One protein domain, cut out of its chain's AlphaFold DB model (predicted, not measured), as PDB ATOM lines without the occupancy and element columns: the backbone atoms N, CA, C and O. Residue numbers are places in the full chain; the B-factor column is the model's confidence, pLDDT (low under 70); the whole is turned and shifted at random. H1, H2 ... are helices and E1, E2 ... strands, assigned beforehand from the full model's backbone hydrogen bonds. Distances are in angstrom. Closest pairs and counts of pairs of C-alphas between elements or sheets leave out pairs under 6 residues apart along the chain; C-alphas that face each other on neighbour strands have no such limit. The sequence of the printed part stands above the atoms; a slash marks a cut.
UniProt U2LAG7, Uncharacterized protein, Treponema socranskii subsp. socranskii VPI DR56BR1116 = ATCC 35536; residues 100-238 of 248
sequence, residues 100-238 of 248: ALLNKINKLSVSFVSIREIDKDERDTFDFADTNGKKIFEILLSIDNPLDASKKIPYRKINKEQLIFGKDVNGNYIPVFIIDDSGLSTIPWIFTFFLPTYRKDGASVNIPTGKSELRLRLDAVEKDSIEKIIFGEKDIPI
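This is residues 100 to 238 of the 248 residues of an uncharacterized protein of Treponema socranskii subsp. socranskii VPI DR56BR1116 = ATCC 35536 (UniProt U2LAG7). One antiparallel sheet of seven strands curls round into a nearly closed barrel, folded so that E1, E2 and E5 face E3, E6 and E7, with E4 as the hinge between these two leaves. H3 packs on the E4 part of this sheet, while H2 and H4 lie off it, and the long link from H4 to E5 loops round outside. The printed part has 139 residues, with four named helices and seven named strands in the order H1 E1 H2 E2 H3 E3 E4 H4 E5 E6 E7; the sheet's order is E1 E2 E5 E4 E3 E6 E7, and the class is mixed, helices and strands. The whole is compact, with a radius of gyration of the C-alphas of 14.7 A and spans of 42 by 33 by 26 A.

The longest strands are E2, residues 135 to 145 and 30.6 A, and E5, residues 210 to 220 and 30.7 A. E1, residues 109 to 117, measures 24.9 A from C-alpha 109 at (8.850, -36.088, -0.139), and E4, residues 173 to 179, measures 18.8 A. E3 is residues 164 to 168, E6 residues 226 to 231, and E7 residues 234 to 237, with C-alpha 237 at (22.299, -35.456, -3.311). The helices have six residues each: H1, 100 to 105, from C-alpha 100 at (-0.170, -29.207, -12.862); H2, 120 to 125; H3, 155 to 160; H4, 189 to 194.

The sheet is strongly twisted, and its way across turns by 148 degrees. E2 and E5 are antiparallel at 159 degrees, with N 139 and O 216 at 2.8 A. E1 and E2 have N 111 and O 142 at 3.0 A. E4 is staggered: residues 176 to 179 pair with E5, N 217 and O 177 at 2.7 A, and residues 173 to 175 pair with E3, N 174 and O 166 at 2.8 A. E3 and E4 form a hairpin. E3 and E6 have N 230 and O 165 at 2.7 A; the hairpin E6 and E7 has N 229 and O 236 at 2.8 A. The closest C-alphas of the edge strands E1 and E7, Ser 111 and Ile 236, are 6.5 A apart. H3 is on the sheet at a height of 9.1 A, only just over E4, with 3 of its C-alphas there, and runs along the strands, at 25 degrees to E4 on the local plane. H1 only grazes the sheet, with residues 102 to 105; H2 and H4 are not on it. Every O i to N i+4 pair is within hydrogen-bond range in H1 and H3, against 1 of 2 in H2 and 0 of 2 in H4, where 3 of 3 O i to N i+3 pairs are.

The C-alphas farthest apart, Gly 133 and Ser 150, are 43.2 A apart. The printed part has no cut; its one long link is H4 to E5. Mean pLDDT of the printed part is 71.5, and residues 120 to 133 and 179 to 205 are among those under 70.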
ATOM      1  N   ALA A 100       0.707 -28.408 -13.714       84.44
ATOM      2  CA  ALA A 100      -0.170 -29.207 -12.862       84.44
ATOM      3  C   ALA A 100       0.483 -30.523 -12.414       84.44
ATOM      4  O   ALA A 100       0.234 -30.971 -11.295       84.44
ATOM      5  N   LEU A 101       1.307 -31.145 -13.265       83.25
ATOM      6  CA  LEU A 101       2.065 -32.344 -12.904       83.25
ATOM      7  C   LEU A 101       3.247 -31.992 -11.998       83.25
ATOM      8  O   LEU A 101       3.417 -32.629 -10.961       83.25
ATOM      9  N   LEU A 102       3.983 -30.929 -12.328       85.50
ATOM     10  CA  LEU A 102       5.097 -30.423 -11.530       85.50
ATOM     11  C   LEU A 102       4.657 -30.079 -10.102       85.50
ATOM     12  O   LEU A 102       5.270 -30.523  -9.140       85.50
ATOM     13  N   ASN A 103       3.523 -29.391  -9.943       86.12
ATOM     14  CA  ASN A 103       2.982 -29.063  -8.622       86.12
ATOM     15  C   ASN A 103       2.566 -30.312  -7.816       86.12
ATOM     16  O   ASN A 103       2.585 -30.298  -6.589       86.12
ATOM     17  N   LYS A 104       2.191 -31.418  -8.476       87.00
ATOM     18  CA  LYS A 104       1.951 -32.696  -7.784       87.00
ATOM     19  C   LYS A 104       3.262 -33.352  -7.358       87.00
ATOM     20  O   LYS A 104       3.351 -33.804  -6.225       87.00
ATOM     21  N   ILE A 105       4.263 -33.361  -8.236       86.62
ATOM     22  CA  ILE A 105       5.595 -33.909  -7.953       86.62
ATOM     23  C   ILE A 105       6.283 -33.156  -6.815       86.62
ATOM     24  O   ILE A 105       6.799 -33.777  -5.892       86.62
ATOM     25  N   ASN A 106       6.223 -31.827  -6.814       86.69
ATOM     26  CA  ASN A 106       6.873 -31.010  -5.794       86.69
ATOM     27  C   ASN A 106       6.298 -31.237  -4.382       86.69
ATOM     28  O   ASN A 106       6.969 -30.942  -3.392       86.69
ATOM     29  N   LYS A 107       5.093 -31.809  -4.267       89.00
ATOM     30  CA  LYS A 107       4.487 -32.196  -2.982       89.00
ATOM     31  C   LYS A 107       4.992 -33.530  -2.435       89.00
ATOM     32  O   LYS A 107       4.768 -33.799  -1.262       89.00
ATOM     33  N   LEU A 108       5.643 -34.352  -3.252       88.38
ATOM     34  CA  LEU A 108       6.185 -35.644  -2.834       88.38
ATOM     35  C   LEU A 108       7.438 -35.434  -1.995       88.38
ATOM     36  O   LEU A 108       8.337 -34.727  -2.441       88.38
ATOM     37  N   SER A 109       7.555 -36.052  -0.828       88.25
ATOM     38  CA  SER A 109       8.850 -36.088  -0.139       88.25
ATOM     39  C   SER A 109       9.698 -37.169  -0.788       88.25
ATOM     40  O   SER A 109       9.234 -38.296  -0.930       88.25
ATOM     41  N   VAL A 110      10.910 -36.823  -1.217       90.38
ATOM     42  CA  VAL A 110      11.803 -37.751  -1.916       90.38
ATOM     43  C   VAL A 110      13.160 -37.726  -1.232       90.38
ATOM     44  O   VAL A 110      13.709 -36.649  -1.003       90.38
ATOM     45  N   SER A 111      13.694 -38.899  -0.911       89.62
ATOM     46  CA  SER A 111      15.023 -39.044  -0.321       89.62
ATOM     47  C   SER A 111      15.789 -40.185  -0.972       89.62
ATOM     48  O   SER A 111      15.213 -41.202  -1.355       89.62
ATOM     49  N   PHE A 112      17.104 -40.020  -1.074       91.69
ATOM     50  CA  PHE A 112      17.999 -41.076  -1.530       91.69
ATOM     51  C   PHE A 112      18.012 -42.252  -0.543       91.69
ATOM     52  O   PHE A 112      18.010 -42.033   0.668       91.69
ATOM     53  N   VAL A 113      18.036 -43.484  -1.062       88.50
ATOM     54  CA  VAL A 113      18.172 -44.710  -0.260       88.50
ATOM     55  C   VAL A 113      19.479 -45.415  -0.592       88.50
ATOM     56  O   VAL A 113      20.309 -45.618   0.290       88.50
ATOM     57  N   SER A 114      19.682 -45.781  -1.857       87.62
ATOM     58  CA  SER A 114      20.872 -46.521  -2.274       87.62
ATOM     59  C   SER A 114      21.176 -46.341  -3.758       87.62
ATOM     60  O   SER A 114      20.334 -45.911  -4.548       87.62
ATOM     61  N   ILE A 115      22.411 -46.673  -4.128       89.88
ATOM     62  CA  ILE A 115      22.866 -46.784  -5.510       89.88
ATOM     63  C   ILE A 115      23.698 -48.056  -5.648       89.88
ATOM     64  O   ILE A 115      24.585 -48.302  -4.824       89.88
ATOM     65  N   ARG A 116      23.429 -48.843  -6.687       86.88
ATOM     66  CA  ARG A 116      24.214 -50.032  -7.035       86.88
ATOM     67  C   ARG A 116      24.546 -50.054  -8.522       86.88
ATOM     68  O   ARG A 116      23.775 -49.558  -9.339       86.88
ATOM     69  N   GLU A 117      25.702 -50.612  -8.864       85.69
ATOM     70  CA  GLU A 117      26.019 -50.951 -10.253       85.69
ATOM     71  C   GLU A 117      25.216 -52.199 -10.642       85.69
ATOM     72  O   GLU A 117      25.123 -53.139  -9.854       85.69
ATOM     73  N   ILE A 118      24.613 -52.196 -11.830       79.12
ATOM     74  CA  ILE A 118      23.957 -53.379 -12.391       79.12
ATOM     75  C   ILE A 118      25.032 -54.237 -13.065       79.12
ATOM     76  O   ILE A 118      25.677 -53.809 -14.040       79.12
ATOM     77  N   ASP A 119      25.205 -55.446 -12.534       73.81
ATOM     78  CA  ASP A 119      26.161 -56.436 -13.023       73.81
ATOM     79  C   ASP A 119      25.842 -56.873 -14.452       73.81
ATOM     80  O   ASP A 119      24.696 -56.835 -14.896       73.81
ATOM     81  N   LYS A 120      26.874 -57.293 -15.193       68.31
ATOM     82  CA  LYS A 120      26.745 -57.668 -16.612       68.31
ATOM     83  C   LYS A 120      25.688 -58.751 -16.842       68.31
ATOM     84  O   LYS A 120      24.923 -58.628 -17.788       68.31
ATOM     85  N   ASP A 121      25.590 -59.717 -15.937       64.69
ATOM     86  CA  ASP A 121      24.634 -60.825 -16.032       64.69
ATOM     87  C   ASP A 121      23.176 -60.349 -15.841       64.69
ATOM     88  O   ASP A 121      22.243 -60.879 -16.446       64.69
ATOM     89  N   GLU A 122      22.967 -59.282 -15.056       62.19
ATOM     90  CA  GLU A 122      21.667 -58.613 -14.941       62.19
ATOM     91  C   GLU A 122      21.375 -57.734 -16.172       62.19
ATOM     92  O   GLU A 122      20.217 -57.577 -16.542       62.19
ATOM     93  N   ARG A 123      22.384 -57.199 -16.878       59.16
ATOM     94  CA  ARG A 123      22.159 -56.363 -18.082       59.16
ATOM     95  C   ARG A 123      21.484 -57.130 -19.216       59.16
ATOM     96  O   ARG A 123      20.627 -56.559 -19.892       59.16
ATOM     97  N   ASP A 124      21.820 -58.407 -19.377       51.59
ATOM     98  CA  ASP A 124      21.248 -59.283 -20.407       51.59
ATOM     99  C   ASP A 124      19.766 -59.589 -20.144       51.59
ATOM    100  O   ASP A 124      18.966 -59.698 -21.073       51.59
ATOM    101  N   THR A 125      19.365 -59.637 -18.870       47.84
ATOM    102  CA  THR A 125      17.958 -59.808 -18.462       47.84
ATOM    103  C   THR A 125      17.122 -58.557 -18.772       47.84
ATOM    104  O   THR A 125      15.899 -58.619 -18.898       47.84
ATOM    105  N   PHE A 126      17.790 -57.413 -18.929       49.75
ATOM    106  CA  PHE A 126      17.187 -56.096 -19.069       49.75
ATOM    107  C   PHE A 126      17.274 -55.510 -20.498       49.75
ATOM    108  O   PHE A 126      16.755 -54.418 -20.745       49.75
ATOM    109  N   ASP A 127      17.856 -56.257 -21.450       48.19
ATOM    110  CA  ASP A 127      18.066 -55.881 -22.864       48.19
ATOM    111  C   ASP A 127      18.557 -54.431 -23.025       48.19
ATOM    112  O   ASP A 127      18.037 -53.604 -23.785       48.19
ATOM    113  N   PHE A 128      19.540 -54.076 -22.198       51.22
ATOM    114  CA  PHE A 128      20.133 -52.754 -22.210       51.22
ATOM    115  C   PHE A 128      21.128 -52.657 -23.370       51.22
ATOM    116  O   PHE A 128      22.239 -53.172 -23.291       51.22
ATOM    117  N   ALA A 129      20.721 -51.990 -24.457       46.16
ATOM    118  CA  ALA A 129      21.582 -51.740 -25.613       46.16
ATOM    119  C   ALA A 129      22.925 -51.091 -25.217       46.16
ATOM    120  O   ALA A 129      22.970 -50.293 -24.278       46.16
ATOM    121  N   ASP A 130      23.969 -51.429 -25.985       47.50
ATOM    122  CA  ASP A 130      25.370 -50.994 -25.873       47.50
ATOM    123  C   ASP A 130      25.532 -49.614 -25.212       47.50
ATOM    124  O   ASP A 130      25.109 -48.582 -25.741       47.50
ATOM    125  N   THR A 131      26.125 -49.604 -24.017       52.47
ATOM    126  CA  THR A 131      26.240 -48.424 -23.154       52.47
ATOM    127  C   THR A 131      27.363 -47.473 -23.576       52.47
ATOM    128  O   THR A 131      27.740 -46.597 -22.796       52.47
ATOM    129  N   ASN A 132      27.923 -47.603 -24.789       55.38
ATOM    130  CA  ASN A 132      29.075 -46.818 -25.258       55.38
ATOM    131  C   ASN A 132      30.226 -46.811 -24.225       55.38
ATOM    132  O   ASN A 132      30.849 -45.779 -23.977       55.38
ATOM    133  N   GLY A 133      30.459 -47.943 -23.551       62.12
ATOM    134  CA  GLY A 133      31.471 -48.076 -22.496       62.12
ATOM    135  C   GLY A 133      31.077 -47.549 -21.105       62.12
ATOM    136  O   GLY A 133      31.895 -47.626 -20.192       62.12
ATOM    137  N   LYS A 134      29.850 -47.047 -20.901       70.62
ATOM    138  CA  LYS A 134      29.345 -46.616 -19.582       70.62
ATOM    139  C   LYS A 134      28.826 -47.787 -18.741       70.62
ATOM    140  O   LYS A 134      28.420 -48.830 -19.259       70.62
ATOM    141  N   LYS A 135      28.813 -47.602 -17.425       79.94
ATOM    142  CA  LYS A 135      28.203 -48.513 -16.453       79.94
ATOM    143  C   LYS A 135      26.754 -48.110 -16.197       79.94
ATOM    144  O   LYS A 135      26.400 -46.934 -16.287       79.94
ATOM    145  N   ILE A 136      25.916 -49.094 -15.890       80.25
ATOM    146  CA  ILE A 136      24.506 -48.869 -15.563       80.25
ATOM    147  C   ILE A 136      24.374 -48.879 -14.049       80.25
ATOM    148  O   ILE A 136      24.824 -49.823 -13.403       80.25
ATOM    149  N   PHE A 137      23.747 -47.845 -13.501       84.94
ATOM    150  CA  PHE A 137      23.468 -47.736 -12.079       84.94
ATOM    151  C   PHE A 137      21.965 -47.761 -11.827       84.94
ATOM    152  O   PHE A 137      21.200 -47.046 -12.481       84.94
ATOM    153  N   GLU A 138      21.561 -48.568 -10.853       85.25
ATOM    154  CA  GLU A 138      20.235 -48.515 -10.253       85.25
ATOM    155  C   GLU A 138      20.288 -47.633  -9.003       85.25
ATOM    156  O   GLU A 138      21.121 -47.843  -8.120       85.25
ATOM    157  N   ILE A 139      19.392 -46.653  -8.926       87.88
ATOM    158  CA  ILE A 139      19.197 -45.790  -7.765       87.88
ATOM    159  C   ILE A 139      17.830 -46.064  -7.167       87.88
ATOM    160  O   ILE A 139      16.814 -46.004  -7.858       87.88
ATOM    161  N   LEU A 140      17.807 -46.285  -5.861       86.06
ATOM    162  CA  LEU A 140      16.586 -46.406  -5.090       86.06
ATOM    163  C   LEU A 140      16.297 -45.082  -4.382       86.06
ATOM    164  O   LEU A 140      17.125 -44.569  -3.624       86.06
ATOM    165  N   LEU A 141      15.110 -44.534  -4.626       87.62
ATOM    166  CA  LEU A 141      14.578 -43.379  -3.912       87.62
ATOM    167  C   LEU A 141      13.403 -43.807  -3.036       87.62
ATOM    168  O   LEU A 141      12.542 -44.565  -3.472       87.62
ATOM    169  N   SER A 142      13.324 -43.267  -1.824       83.44
ATOM    170  CA  SER A 142      12.124 -43.354  -0.997       83.44
ATOM    171  C   SER A 142      11.218 -42.179  -1.332       83.44
ATOM    172  O   SER A 142      11.675 -41.035  -1.373       83.44
ATOM    173  N   ILE A 143       9.945 -42.466  -1.588       85.69
ATOM    174  CA  ILE A 143       8.916 -41.474  -1.885       85.69
ATOM    175  C   ILE A 143       7.818 -41.572  -0.838       85.69
ATOM    176  O   ILE A 143       7.219 -42.629  -0.660       85.69
ATOM    177  N   ASP A 144       7.503 -40.448  -0.204       82.69
ATOM    178  CA  ASP A 144       6.277 -40.280   0.566       82.69
ATOM    179  C   ASP A 144       5.307 -39.397  -0.219       82.69
ATOM    180  O   ASP A 144       5.576 -38.220  -0.494       82.69
ATOM    181  N   ASN A 145       4.192 -39.993  -0.631       85.56
ATOM    182  CA  ASN A 145       3.159 -39.331  -1.403       85.56
ATOM    183  C   ASN A 145       1.975 -38.940  -0.503       85.56
ATOM    184  O   ASN A 145       1.116 -39.785  -0.231       85.56
ATOM    185  N   PRO A 146       1.852 -37.657  -0.109       83.06
ATOM    186  CA  PRO A 146       0.762 -37.194   0.748       83.06
ATOM    187  C   PRO A 146      -0.558 -36.994  -0.013       83.06
ATOM    188  O   PRO A 146      -1.532 -36.507   0.556       83.06
ATOM    189  N   LEU A 147      -0.600 -37.271  -1.322       82.62
ATOM    190  CA  LEU A 147      -1.794 -37.071  -2.132       82.62
ATOM    191  C   LEU A 147      -2.726 -38.279  -2.047       82.62
ATOM    192  O   LEU A 147      -2.302 -39.422  -2.207       82.62
ATOM    193  N   ASP A 148      -4.019 -38.000  -1.901       76.06
ATOM    194  CA  ASP A 148      -5.075 -39.012  -1.920       76.06
ATOM    195  C   ASP A 148      -5.007 -39.906  -3.168       76.06
ATOM    196  O   ASP A 148      -4.654 -39.449  -4.260       76.06
ATOM    197  N   ALA A 149      -5.475 -41.152  -3.047       62.78
ATOM    198  CA  ALA A 149      -5.482 -42.143  -4.133       62.78
ATOM    199  C   ALA A 149      -6.260 -41.704  -5.398       62.78
ATOM    200  O   ALA A 149      -6.083 -42.270  -6.482       62.78
ATOM    201  N   SER A 150      -7.110 -40.674  -5.292       62.69
ATOM    202  CA  SER A 150      -7.808 -40.041  -6.420       62.69
ATOM    203  C   SER A 150      -6.892 -39.155  -7.281       62.69
ATOM    204  O   SER A 150      -7.152 -38.954  -8.469       62.69
ATOM    205  N   LYS A 151      -5.778 -38.658  -6.731       74.25
ATOM    206  CA  LYS A 151      -4.808 -37.770  -7.393       74.25
ATOM    207  C   LYS A 151      -3.600 -38.555  -7.906       74.25
ATOM    208  O   LYS A 151      -2.455 -38.243  -7.599       74.25
ATOM    209  N   LYS A 152      -3.876 -39.531  -8.767       77.75
ATOM    210  CA  LYS A 152      -2.873 -40.401  -9.393       77.75
ATOM    211  C   LYS A 152      -1.779 -39.598 -10.120       77.75
ATOM    212  O   LYS A 152      -2.088 -38.703 -10.920       77.75
ATOM    213  N   ILE A 153      -0.512 -39.932  -9.856       78.19
ATOM    214  CA  ILE A 153       0.662 -39.422 -10.580       78.19
ATOM    215  C   ILE A 153       1.259 -40.572 -11.400       78.19
ATOM    216  O   ILE A 153       1.945 -41.415 -10.829       78.19
ATOM    217  N   PRO A 154       1.010 -40.636 -12.717       77.88
ATOM    218  CA  PRO A 154       1.474 -41.756 -13.518       77.88
ATOM    219  C   PRO A 154       2.965 -41.676 -13.847       77.88
ATOM    220  O   PRO A 154       3.395 -40.672 -14.424       77.88
ATOM    221  N   TYR A 155       3.722 -42.752 -13.607       74.94
ATOM    222  CA  TYR A 155       5.149 -42.844 -13.964       74.94
ATOM    223  C   TYR A 155       5.387 -42.550 -15.445       74.94
ATOM    224  O   TYR A 155       6.315 -41.832 -15.811       74.94
ATOM    225  N   ARG A 156       4.461 -42.988 -16.308       69.94
ATOM    226  CA  ARG A 156       4.483 -42.685 -17.743       69.94
ATOM    227  C   ARG A 156       4.503 -41.185 -18.041       69.94
ATOM    228  O   ARG A 156       5.190 -40.774 -18.971       69.94
ATOM    229  N   LYS A 157       3.749 -40.361 -17.299       73.38
ATOM    230  CA  LYS A 157       3.775 -38.905 -17.519       73.38
ATOM    231  C   LYS A 157       5.063 -38.286 -16.991       73.38
ATOM    232  O   LYS A 157       5.587 -37.407 -17.657       73.38
ATOM    233  N   ILE A 158       5.589 -38.781 -15.868       74.69
ATOM    234  CA  ILE A 158       6.880 -38.339 -15.318       74.69
ATOM    235  C   ILE A 158       8.007 -38.584 -16.327       74.69
ATOM    236  O   ILE A 158       8.757 -37.666 -16.643       74.69
ATOM    237  N   ASN A 159       8.067 -39.791 -16.895       70.00
ATOM    238  CA  ASN A 159       9.045 -40.150 -17.920       70.00
ATOM    239  C   ASN A 159       8.836 -39.361 -19.224       70.00
ATOM    240  O   ASN A 159       9.799 -38.875 -19.806       70.00
ATOM    241  N   LYS A 160       7.586 -39.208 -19.694       68.38
ATOM    242  CA  LYS A 160       7.284 -38.483 -20.943       68.38
ATOM    243  C   LYS A 160       7.648 -37.000 -20.864       68.38
ATOM    244  O   LYS A 160       8.098 -36.439 -21.856       68.38
ATOM    245  N   GLU A 161       7.419 -36.372 -19.716       68.38
ATOM    246  CA  GLU A 161       7.789 -34.973 -19.477       68.38
ATOM    247  C   GLU A 161       9.248 -34.819 -19.019       68.38
ATOM    248  O   GLU A 161       9.687 -33.693 -18.803       68.38
ATOM    249  N   GLN A 162       9.989 -35.935 -18.902       70.38
ATOM    250  CA  GLN A 162      11.370 -36.003 -18.424       70.38
ATOM    251  C   GLN A 162      11.563 -35.148 -17.169       70.38
ATOM    252  O   GLN A 162      12.280 -34.157 -17.167       70.38
ATOM    253  N   LEU A 163      10.850 -35.500 -16.100       80.25
ATOM    254  CA  LEU A 163      10.889 -34.749 -14.840       80.25
ATOM    255  C   LEU A 163      12.005 -35.223 -13.897       80.25
ATOM    256  O   LEU A 163      12.089 -34.725 -12.778       80.25
ATOM    257  N   ILE A 164      12.831 -36.187 -14.314       84.19
ATOM    258  CA  ILE A 164      13.922 -36.738 -13.507       84.19
ATOM    259  C   ILE A 164      15.214 -36.726 -14.322       84.19
ATOM    260  O   ILE A 164      15.248 -37.242 -15.440       84.19
ATOM    261  N   PHE A 165      16.275 -36.173 -13.742       85.06
ATOM    262  CA  PHE A 165      17.616 -36.140 -14.323       85.06
ATOM    263  C   PHE A 165      18.666 -36.469 -13.269       85.06
ATOM    264  O   PHE A 165      18.457 -36.259 -12.082       85.06
ATOM    265  N   GLY A 166      19.811 -36.972 -13.700       86.38
ATOM    266  CA  GLY A 166      21.025 -37.020 -12.906       86.38
ATOM    267  C   GLY A 166      21.874 -35.808 -13.241       86.38
ATOM    268  O   GLY A 166      21.793 -35.281 -14.350       86.38
ATOM    269  N   LYS A 167      22.697 -35.373 -12.297       87.19
ATOM    270  CA  LYS A 167      23.763 -34.415 -12.556       87.19
ATOM    271  C   LYS A 167      25.080 -35.035 -12.124       87.19
ATOM    272  O   LYS A 167      25.155 -35.608 -11.036       87.19
ATOM    273  N   ASP A 168      26.078 -34.975 -12.993       84.75
ATOM    274  CA  ASP A 168      27.426 -35.426 -12.671       84.75
ATOM    275  C   ASP A 168      28.243 -34.321 -11.979       84.75
ATOM    276  O   ASP A 168      27.862 -33.149 -11.964       84.75
ATOM    277  N   VAL A 169      29.388 -34.696 -11.409       82.00
ATOM    278  CA  VAL A 169      30.310 -33.774 -10.718       82.00
ATOM    279  C   VAL A 169      30.884 -32.676 -11.620       82.00
ATOM    280  O   VAL A 169      31.354 -31.661 -11.114       82.00
ATOM    281  N   ASN A 170      30.843 -32.865 -12.940       77.38
ATOM    282  CA  ASN A 170      31.316 -31.902 -13.934       77.38
ATOM    283  C   ASN A 170      30.201 -30.950 -14.391       77.38
ATOM    284  O   ASN A 170      30.443 -30.055 -15.195       77.38
ATOM    285  N   GLY A 171      28.986 -31.121 -13.873       75.12
ATOM    286  CA  GLY A 171      27.840 -30.284 -14.181       75.12
ATOM    287  C   GLY A 171      26.939 -30.806 -15.299       75.12
ATOM    288  O   GLY A 171      25.926 -30.166 -15.583       75.12
ATOM    289  N   ASN A 172      27.247 -31.958 -15.895       78.81
ATOM    290  CA  ASN A 172      26.505 -32.506 -17.023       78.81
ATOM    291  C   ASN A 172      25.212 -33.177 -16.568       78.81
ATOM    292  O   ASN A 172      25.179 -33.916 -15.581       78.81
ATOM    293  N   TYR A 173      24.151 -32.977 -17.349       78.38
ATOM    294  CA  TYR A 173      22.867 -33.628 -17.122       78.38
ATOM    295  C   TYR A 173      22.843 -35.022 -17.755       78.38
ATOM    296  O   TYR A 173      23.168 -35.203 -18.929       78.38
ATOM    297  N   ILE A 174      22.416 -36.005 -16.970       78.00
ATOM    298  CA  ILE A 174      22.279 -37.405 -17.362       78.00
ATOM    299  C   ILE A 174      20.782 -37.741 -17.400       78.00
ATOM    300  O   ILE A 174      20.069 -37.456 -16.437       78.00
ATOM    301  N   PRO A 175      20.264 -38.347 -18.480       73.06
ATOM    302  CA  PRO A 175      18.885 -38.819 -18.499       73.06
ATOM    303  C   PRO A 175      18.688 -39.953 -17.486       73.06
ATOM    304  O   PRO A 175      19.506 -40.868 -17.395       73.06
ATOM    305  N   VAL A 176      17.582 -39.897 -16.742       77.88
ATOM    306  CA  VAL A 176      17.216 -40.905 -15.741       77.88
ATOM    307  C   VAL A 176      15.886 -41.533 -16.121       77.88
ATOM    308  O   VAL A 176      14.955 -40.851 -16.548       77.88
ATOM    309  N   PHE A 177      15.785 -42.845 -15.943       74.06
ATOM    310  CA  PHE A 177      14.601 -43.616 -16.298       74.06
ATOM    311  C   PHE A 177      14.039 -44.316 -15.074       74.06
ATOM    312  O   PHE A 177      14.776 -44.960 -14.342       74.06
ATOM    313  N   ILE A 178      12.728 -44.249 -14.871       75.00
ATOM    314  CA  ILE A 178      12.078 -45.084 -13.859       75.00
ATOM    315  C   ILE A 178      12.100 -46.544 -14.325       75.00
ATOM    316  O   ILE A 178      11.624 -46.841 -15.426       75.00
ATOM    317  N   ILE A 179      12.640 -47.429 -13.487       69.44
ATOM    318  CA  ILE A 179      12.510 -48.877 -13.631       69.44
ATOM    319  C   ILE A 179      11.146 -49.235 -13.045       69.44
ATOM    320  O   ILE A 179      10.943 -49.209 -11.834       69.44
ATOM    321  N   ASP A 180      10.190 -49.488 -13.929       58.34
ATOM    322  CA  ASP A 180       8.924 -50.115 -13.569       58.34
ATOM    323  C   ASP A 180       9.158 -51.630 -13.642       58.34
ATOM    324  O   ASP A 180       9.684 -52.108 -14.653       58.34
ATOM    325  N   ASP A 181       8.833 -52.379 -12.584       45.47
ATOM    326  CA  ASP A 181       9.074 -53.833 -12.423       45.47
ATOM    327  C   ASP A 181       8.237 -54.696 -13.403       45.47
ATOM    328  O   ASP A 181       7.855 -55.832 -13.125       45.47
ATOM    329  N   SER A 182       7.903 -54.161 -14.572       38.62
ATOM    330  CA  SER A 182       6.870 -54.667 -15.460       38.62
ATOM    331  C   SER A 182       7.330 -55.132 -16.836       38.62
ATOM    332  O   SER A 182       6.507 -55.417 -17.707       38.62
ATOM    333  N   GLY A 183       8.637 -55.284 -17.031       35.56
ATOM    334  CA  GLY A 183       9.187 -55.790 -18.283       35.56
ATOM    335  C   GLY A 183       9.633 -54.661 -19.202       35.56
ATOM    336  O   GLY A 183       8.943 -54.226 -20.120       35.56
ATOM    337  N   LEU A 184      10.842 -54.201 -18.919       37.72
ATOM    338  CA  LEU A 184      11.903 -53.894 -19.877       37.72
ATOM    339  C   LEU A 184      11.523 -54.070 -21.346       37.72
ATOM    340  O   LEU A 184      11.495 -55.174 -21.881       37.72
ATOM    341  N   SER A 185      11.278 -52.948 -22.017       38.72
ATOM    342  CA  SER A 185      11.214 -52.912 -23.474       38.72
ATOM    343  C   SER A 185      12.515 -52.327 -24.037       38.72
ATOM    344  O   SER A 185      12.664 -51.100 -24.094       38.72
ATOM    345  N   THR A 186      13.478 -53.192 -24.367       39.22
ATOM    346  CA  THR A 186      13.900 -53.537 -25.750       39.22
ATOM    347  C   THR A 186      14.075 -52.412 -26.793       39.22
ATOM    348  O   THR A 186      14.046 -52.672 -27.995       39.22
ATOM    349  N   ILE A 187      14.221 -51.139 -26.402       39.66
ATOM    350  CA  ILE A 187      14.320 -50.015 -27.354       39.66
ATOM    351  C   ILE A 187      15.665 -49.293 -27.186       39.66
ATOM    352  O   ILE A 187      15.897 -48.703 -26.127       39.66
ATOM    353  N   PRO A 188      16.517 -49.258 -28.233       42.09
ATOM    354  CA  PRO A 188      17.775 -48.517 -28.211       42.09
ATOM    355  C   PRO A 188      17.571 -47.036 -27.863       42.09
ATOM    356  O   PRO A 188      16.615 -46.404 -28.322       42.09
ATOM    357  N   TRP A 189      18.496 -46.468 -27.080       44.31
ATOM    358  CA  TRP A 189      18.383 -45.132 -26.476       44.31
ATOM    359  C   TRP A 189      18.034 -44.024 -27.484       44.31
ATOM    360  O   TRP A 189      17.193 -43.171 -27.199       44.31
ATOM    361  N   ILE A 190      18.581 -44.088 -28.702       42.94
ATOM    362  CA  ILE A 190      18.331 -43.105 -29.765       42.94
ATOM    363  C   ILE A 190      16.847 -43.047 -30.176       42.94
ATOM    364  O   ILE A 190      16.318 -41.971 -30.441       42.94
ATOM    365  N   PHE A 191      16.129 -44.176 -30.169       38.72
ATOM    366  CA  PHE A 191      14.727 -44.239 -30.599       38.72
ATOM    367  C   PHE A 191      13.750 -43.742 -29.531       38.72
ATOM    368  O   PHE A 191      12.645 -43.310 -29.862       38.72
ATOM    369  N   THR A 192      14.161 -43.720 -28.259       47.62
ATOM    370  CA  THR A 192      13.344 -43.145 -27.176       47.62
ATOM    371  C   THR A 192      13.191 -41.628 -27.292       47.62
ATOM    372  O   THR A 192      12.173 -41.088 -26.864       47.62
ATOM    373  N   PHE A 193      14.139 -40.957 -27.956       44.38
ATOM    374  CA  PHE A 193      14.077 -39.523 -28.239       44.38
ATOM    375  C   PHE A 193      13.010 -39.176 -29.294       44.38
ATOM    376  O   PHE A 193      12.404 -38.109 -29.243       44.38
ATOM    377  N   PHE A 194      12.742 -40.093 -30.233       39.00
ATOM    378  CA  PHE A 194      11.848 -39.854 -31.372       39.00
ATOM    379  C   PHE A 194      10.445 -40.463 -31.213       39.00
ATOM    380  O   PHE A 194       9.512 -40.003 -31.869       39.00
ATOM    381  N   LEU A 195      10.262 -41.477 -30.357       38.66
ATOM    382  CA  LEU A 195       8.989 -42.203 -30.213       38.66
ATOM    383  C   LEU A 195       8.574 -42.402 -28.737       38.66
ATOM    384  O   LEU A 195       8.504 -43.534 -28.252       38.66
ATOM    385  N   PRO A 196       8.212 -41.325 -28.010       40.62
ATOM    386  CA  PRO A 196       7.877 -41.380 -26.579       40.62
ATOM    387  C   PRO A 196       6.567 -42.130 -26.247       40.62
ATOM    388  O   PRO A 196       6.187 -42.240 -25.081       40.62
ATOM    389  N   THR A 197       5.826 -42.622 -27.245       37.41
ATOM    390  CA  THR A 197       4.505 -43.255 -27.075       37.41
ATOM    391  C   THR A 197       4.504 -44.787 -27.124       37.41
ATOM    392  O   THR A 197       3.459 -45.365 -26.836       37.41
ATOM    393  N   TYR A 198       5.624 -45.447 -27.442       37.72
ATOM    394  CA  TYR A 198       5.660 -46.872 -27.817       37.72
ATOM    395  C   TYR A 198       6.136 -47.830 -26.697       37.72
ATOM    396  O   TYR A 198       7.099 -48.564 -26.888       37.72
ATOM    397  N   ARG A 199       5.503 -47.855 -25.512       46.16
ATOM    398  CA  ARG A 199       5.816 -48.869 -24.472       46.16
ATOM    399  C   ARG A 199       4.553 -49.527 -23.896       46.16
ATOM    400  O   ARG A 199       3.549 -48.839 -23.715       46.16
ATOM    401  N   LYS A 200       4.627 -50.856 -23.701       34.09
ATOM    402  CA  LYS A 200       3.551 -51.782 -23.280       34.09
ATOM    403  C   LYS A 200       3.056 -51.500 -21.854       34.09
ATOM    404  O   LYS A 200       3.815 -51.021 -21.021       34.09
ATOM    405  N   ASP A 201       1.783 -51.823 -21.619       39.84
ATOM    406  CA  ASP A 201       1.050 -51.621 -20.363       39.84
ATOM    407  C   ASP A 201       1.194 -52.804 -19.379       39.84
ATOM    408  O   ASP A 201       1.069 -53.969 -19.758       39.84
ATOM    409  N   GLY A 202       1.374 -52.460 -18.102       33.84
ATOM    410  CA  GLY A 202       1.640 -53.313 -16.931       33.84
ATOM    411  C   GLY A 202       2.880 -52.730 -16.253       33.84
ATOM    412  O   GLY A 202       3.748 -52.286 -16.991       33.84
ATOM    413  N   ALA A 203       3.072 -52.570 -14.941       39.91
ATOM    414  CA  ALA A 203       2.306 -52.719 -13.704       39.91
ATOM    415  C   ALA A 203       2.503 -51.396 -12.915       39.91
ATOM    416  O   ALA A 203       3.273 -50.558 -13.340       39.91
ATOM    417  N   SER A 204       1.748 -51.129 -11.841       52.53
ATOM    418  CA  SER A 204       1.803 -49.854 -11.085       52.53
ATOM    419  C   SER A 204       1.906 -48.581 -11.954       52.53
ATOM    420  O   SER A 204       2.881 -47.839 -11.914       52.53
ATOM    421  N   VAL A 205       0.838 -48.246 -12.686       62.75
ATOM    422  CA  VAL A 205       0.809 -47.067 -13.580       62.75
ATOM    423  C   VAL A 205       1.170 -45.752 -12.865       62.75
ATOM    424  O   VAL A 205       1.533 -44.789 -13.539       62.75
ATOM    425  N   ASN A 206       1.057 -45.684 -11.528       74.06
ATOM    426  CA  ASN A 206       1.180 -44.463 -10.734       74.06
ATOM    427  C   ASN A 206       2.010 -44.634  -9.460       74.06
ATOM    428  O   ASN A 206       2.018 -45.712  -8.878       74.06
ATOM    429  N   ILE A 207       2.576 -43.522  -8.976       75.38
ATOM    430  CA  ILE A 207       3.132 -43.411  -7.622       75.38
ATOM    431  C   ILE A 207       2.015 -43.726  -6.611       75.38
ATOM    432  O   ILE A 207       0.974 -43.050  -6.645       75.38
ATOM    433  N   PRO A 208       2.183 -44.734  -5.739       72.12
ATOM    434  CA  PRO A 208       1.190 -45.078  -4.726       72.12
ATOM    435  C   PRO A 208       1.060 -43.955  -3.689       72.12
ATOM    436  O   PRO A 208       1.960 -43.138  -3.523       72.12
ATOM    437  N   THR A 209      -0.084 -43.875  -3.012       76.44
ATOM    438  CA  THR A 209      -0.264 -42.969  -1.865       76.44
ATOM    439  C   THR A 209       0.489 -43.517  -0.652       76.44
ATOM    440  O   THR A 209       0.471 -44.723  -0.415       76.44
ATOM    441  N   GLY A 210       1.109 -42.634   0.136       74.38
ATOM    442  CA  GLY A 210       1.947 -42.996   1.278       74.38
ATOM    443  C   GLY A 210       3.388 -43.330   0.888       74.38
ATOM    444  O   GLY A 210       3.872 -42.919  -0.169       74.38
ATOM    445  N   LYS A 211       4.079 -44.064   1.767       77.12
ATOM    446  CA  LYS A 211       5.487 -44.427   1.588       77.12
ATOM    447  C   LYS A 211       5.653 -45.532   0.554       77.12
ATOM    448  O   LYS A 211       4.959 -46.544   0.594       77.12
ATOM    449  N   SER A 212       6.609 -45.342  -0.339       76.12
ATOM    450  CA  SER A 212       6.964 -46.286  -1.391       76.12
ATOM    451  C   SER A 212       8.411 -46.111  -1.819       76.12
ATOM    452  O   SER A 212       9.078 -45.148  -1.437       76.12
ATOM    453  N   GLU A 213       8.892 -47.057  -2.612       80.06
ATOM    454  CA  GLU A 213      10.211 -47.001  -3.221       80.06
ATOM    455  C   GLU A 213      10.077 -46.814  -4.727       80.06
ATOM    456  O   GLU A 213       9.184 -47.375  -5.366       80.06
ATOM    457  N   LEU A 214      10.978 -46.016  -5.289       81.50
ATOM    458  CA  LEU A 214      11.098 -45.787  -6.715       81.50
ATOM    459  C   LEU A 214      12.489 -46.191  -7.173       81.50
ATOM    460  O   LEU A 214      13.487 -45.634  -6.715       81.50
ATOM    461  N   ARG A 215      12.536 -47.128  -8.115       81.38
ATOM    462  CA  ARG A 215      13.769 -47.555  -8.767       81.38
ATOM    463  C   ARG A 215      14.013 -46.709 -10.000       81.38
ATOM    464  O   ARG A 215      13.127 -46.505 -10.830       81.38
ATOM    465  N   LEU A 216      15.226 -46.205 -10.112       83.75
ATOM    466  CA  LEU A 216      15.693 -45.374 -11.201       83.75
ATOM    467  C   LEU A 216      16.908 -46.026 -11.841       83.75
ATOM    468  O   LEU A 216      17.734 -46.619 -11.160       83.75
ATOM    469  N   ARG A 217      17.048 -45.851 -13.146       83.25
ATOM    470  CA  ARG A 217      18.221 -46.214 -13.925       83.25
ATOM    471  C   ARG A 217      18.882 -44.958 -14.459       83.25
ATOM    472  O   ARG A 217      18.199 -44.093 -15.011       83.25
ATOM    473  N   LEU A 218      20.207 -44.932 -14.410       82.25
ATOM    474  CA  LEU A 218      21.015 -44.013 -15.202       82.25
ATOM    475  C   LEU A 218      22.310 -44.674 -15.666       82.25
ATOM    476  O   LEU A 218      22.810 -45.601 -15.028       82.25
ATOM    477  N   ASP A 219      22.872 -44.147 -16.749       79.88
ATOM    478  CA  ASP A 219      24.109 -44.653 -17.332       79.88
ATOM    479  C   ASP A 219      25.235 -43.624 -17.115       79.88
ATOM    480  O   ASP A 219      25.172 -42.497 -17.617       79.88
ATOM    481  N   ALA A 220      26.273 -44.003 -16.364       78.25
ATOM    482  CA  ALA A 220      27.383 -43.128 -15.971       78.25
ATOM    483  C   ALA A 220      28.737 -43.842 -16.078       78.25
ATOM    484  O   ALA A 220      28.806 -45.061 -16.211       78.25
ATOM    485  N   VAL A 221      29.832 -43.076 -16.057       80.38
ATOM    486  CA  VAL A 221      31.190 -43.640 -16.161       80.38
ATOM    487  C   VAL A 221      31.531 -44.413 -14.890       80.38
ATOM    488  O   VAL A 221      31.911 -45.578 -14.955       80.38
ATOM    489  N   GLU A 222      31.305 -43.793 -13.733       83.94
ATOM    490  CA  GLU A 222      31.575 -44.353 -12.407       83.94
ATOM    491  C   GLU A 222      30.509 -43.902 -11.406       83.94
ATOM    492  O   GLU A 222      29.858 -42.875 -11.607       83.94
ATOM    493  N   LYS A 223      30.350 -44.635 -10.297       82.94
ATOM    494  CA  LYS A 223      29.394 -44.284  -9.234       82.94
ATOM    495  C   LYS A 223      29.650 -42.872  -8.699       82.94
ATOM    496  O   LYS A 223      28.728 -42.066  -8.624       82.94
ATOM    497  N   ASP A 224      30.909 -42.563  -8.398       84.38
ATOM    498  CA  ASP A 224      31.306 -41.295  -7.777       84.38
ATOM    499  C   ASP A 224      31.266 -40.108  -8.748       84.38
ATOM    500  O   ASP A 224      31.370 -38.953  -8.328       84.38
ATOM    501  N   SER A 225      31.064 -40.376 -10.045       84.31
ATOM    502  CA  SER A 225      30.818 -39.321 -11.027       84.31
ATOM    503  C   SER A 225      29.429 -38.696 -10.873       84.31
ATOM    504  O   SER A 225      29.227 -37.575 -11.323       84.31
ATOM    505  N   ILE A 226      28.480 -39.371 -10.215       87.38
ATOM    506  CA  ILE A 226      27.099 -38.905 -10.073       87.38
ATOM    507  C   ILE A 226      26.982 -38.061  -8.796       87.38
ATOM    508  O   ILE A 226      27.166 -38.558  -7.689       87.38
ATOM    509  N   GLU A 227      26.661 -36.778  -8.940       88.94
ATOM    510  CA  GLU A 227      26.553 -35.833  -7.824       88.94
ATOM    511  C   GLU A 227      25.176 -35.916  -7.149       88.94
ATOM    512  O   GLU A 227      25.060 -35.993  -5.923       88.94
ATOM    513  N   LYS A 228      24.109 -35.870  -7.953       91.88
ATOM    514  CA  LYS A 228      22.729 -35.785  -7.460       91.88
ATOM    515  C   LYS A 228      21.705 -36.255  -8.480       91.88
ATOM    516  O   LYS A 228      21.969 -36.283  -9.682       91.88
ATOM    517  N   ILE A 229      20.506 -36.550  -7.988       92.62
ATOM    518  CA  ILE A 229      19.294 -36.729  -8.786       92.62
ATOM    519  C   ILE A 229      18.409 -35.499  -8.631       92.62
ATOM    520  O   ILE A 229      18.108 -35.064  -7.527       92.62
ATOM    521  N   ILE A 230      17.982 -34.945  -9.751       89.69
ATOM    522  CA  ILE A 230      17.012 -33.865  -9.849       89.69
ATOM    523  C   ILE A 230      15.652 -34.515 -10.101       89.69
ATOM    524  O   ILE A 230      15.484 -35.212 -11.100       89.69
ATOM    525  N   PHE A 231      14.687 -34.304  -9.209       88.44
ATOM    526  CA  PHE A 231      13.318 -34.813  -9.317       88.44
ATOM    527  C   PHE A 231      12.332 -33.641  -9.270       88.44
ATOM    528  O   PHE A 231      12.046 -33.083  -8.206       88.44
ATOM    529  N   GLY A 232      11.801 -33.248 -10.428       86.31
ATOM    530  CA  GLY A 232      11.081 -31.986 -10.583       86.31
ATOM    531  C   GLY A 232      12.005 -30.813 -10.257       86.31
ATOM    532  O   GLY A 232      13.007 -30.606 -10.931       86.31
ATOM    533  N   GLU A 233      11.683 -30.059  -9.207       85.88
ATOM    534  CA  GLU A 233      12.525 -28.957  -8.710       85.88
ATOM    535  C   GLU A 233      13.398 -29.349  -7.507       85.88
ATOM    536  O   GLU A 233      14.039 -28.489  -6.906       85.88
ATOM    537  N   LYS A 234      13.402 -30.629  -7.116       89.38
ATOM    538  CA  LYS A 234      14.135 -31.104  -5.939       89.38
ATOM    539  C   LYS A 234      15.485 -31.668  -6.325       89.38
ATOM    540  O   LYS A 234      15.558 -32.574  -7.149       89.38
ATOM    541  N   ASP A 235      16.511 -31.201  -5.632       91.06
ATOM    542  CA  ASP A 235      17.852 -31.758  -5.702       91.06
ATOM    543  C   ASP A 235      18.035 -32.796  -4.592       91.06
ATOM    544  O   ASP A 235      17.882 -32.501  -3.407       91.06
ATOM    545  N   ILE A 236      18.363 -34.020  -4.988       92.19
ATOM    546  CA  ILE A 236      18.542 -35.173  -4.111       92.19
ATOM    547  C   ILE A 236      20.018 -35.581  -4.202       92.19
ATOM    548  O   ILE A 236      20.400 -36.255  -5.164       92.19
ATOM    549  N   PRO A 237      20.875 -35.145  -3.263       91.31
ATOM    550  CA  PRO A 237      22.299 -35.456  -3.311       91.31
ATOM    551  C   PRO A 237      22.527 -36.959  -3.149       91.31
ATOM    552  O   PRO A 237      21.861 -37.608  -2.339       91.31
ATOM    553  N   ILE A 238      23.484 -37.500  -3.901       87.44
ATOM    554  CA  ILE A 238      23.952 -38.871  -3.708       87.44
ATOM    555  C   ILE A 238      25.130 -38.810  -2.730       87.44
ATOM    556  O   ILE A 238      26.132 -38.152  -3.022       87.44
TER     557      ILE A 238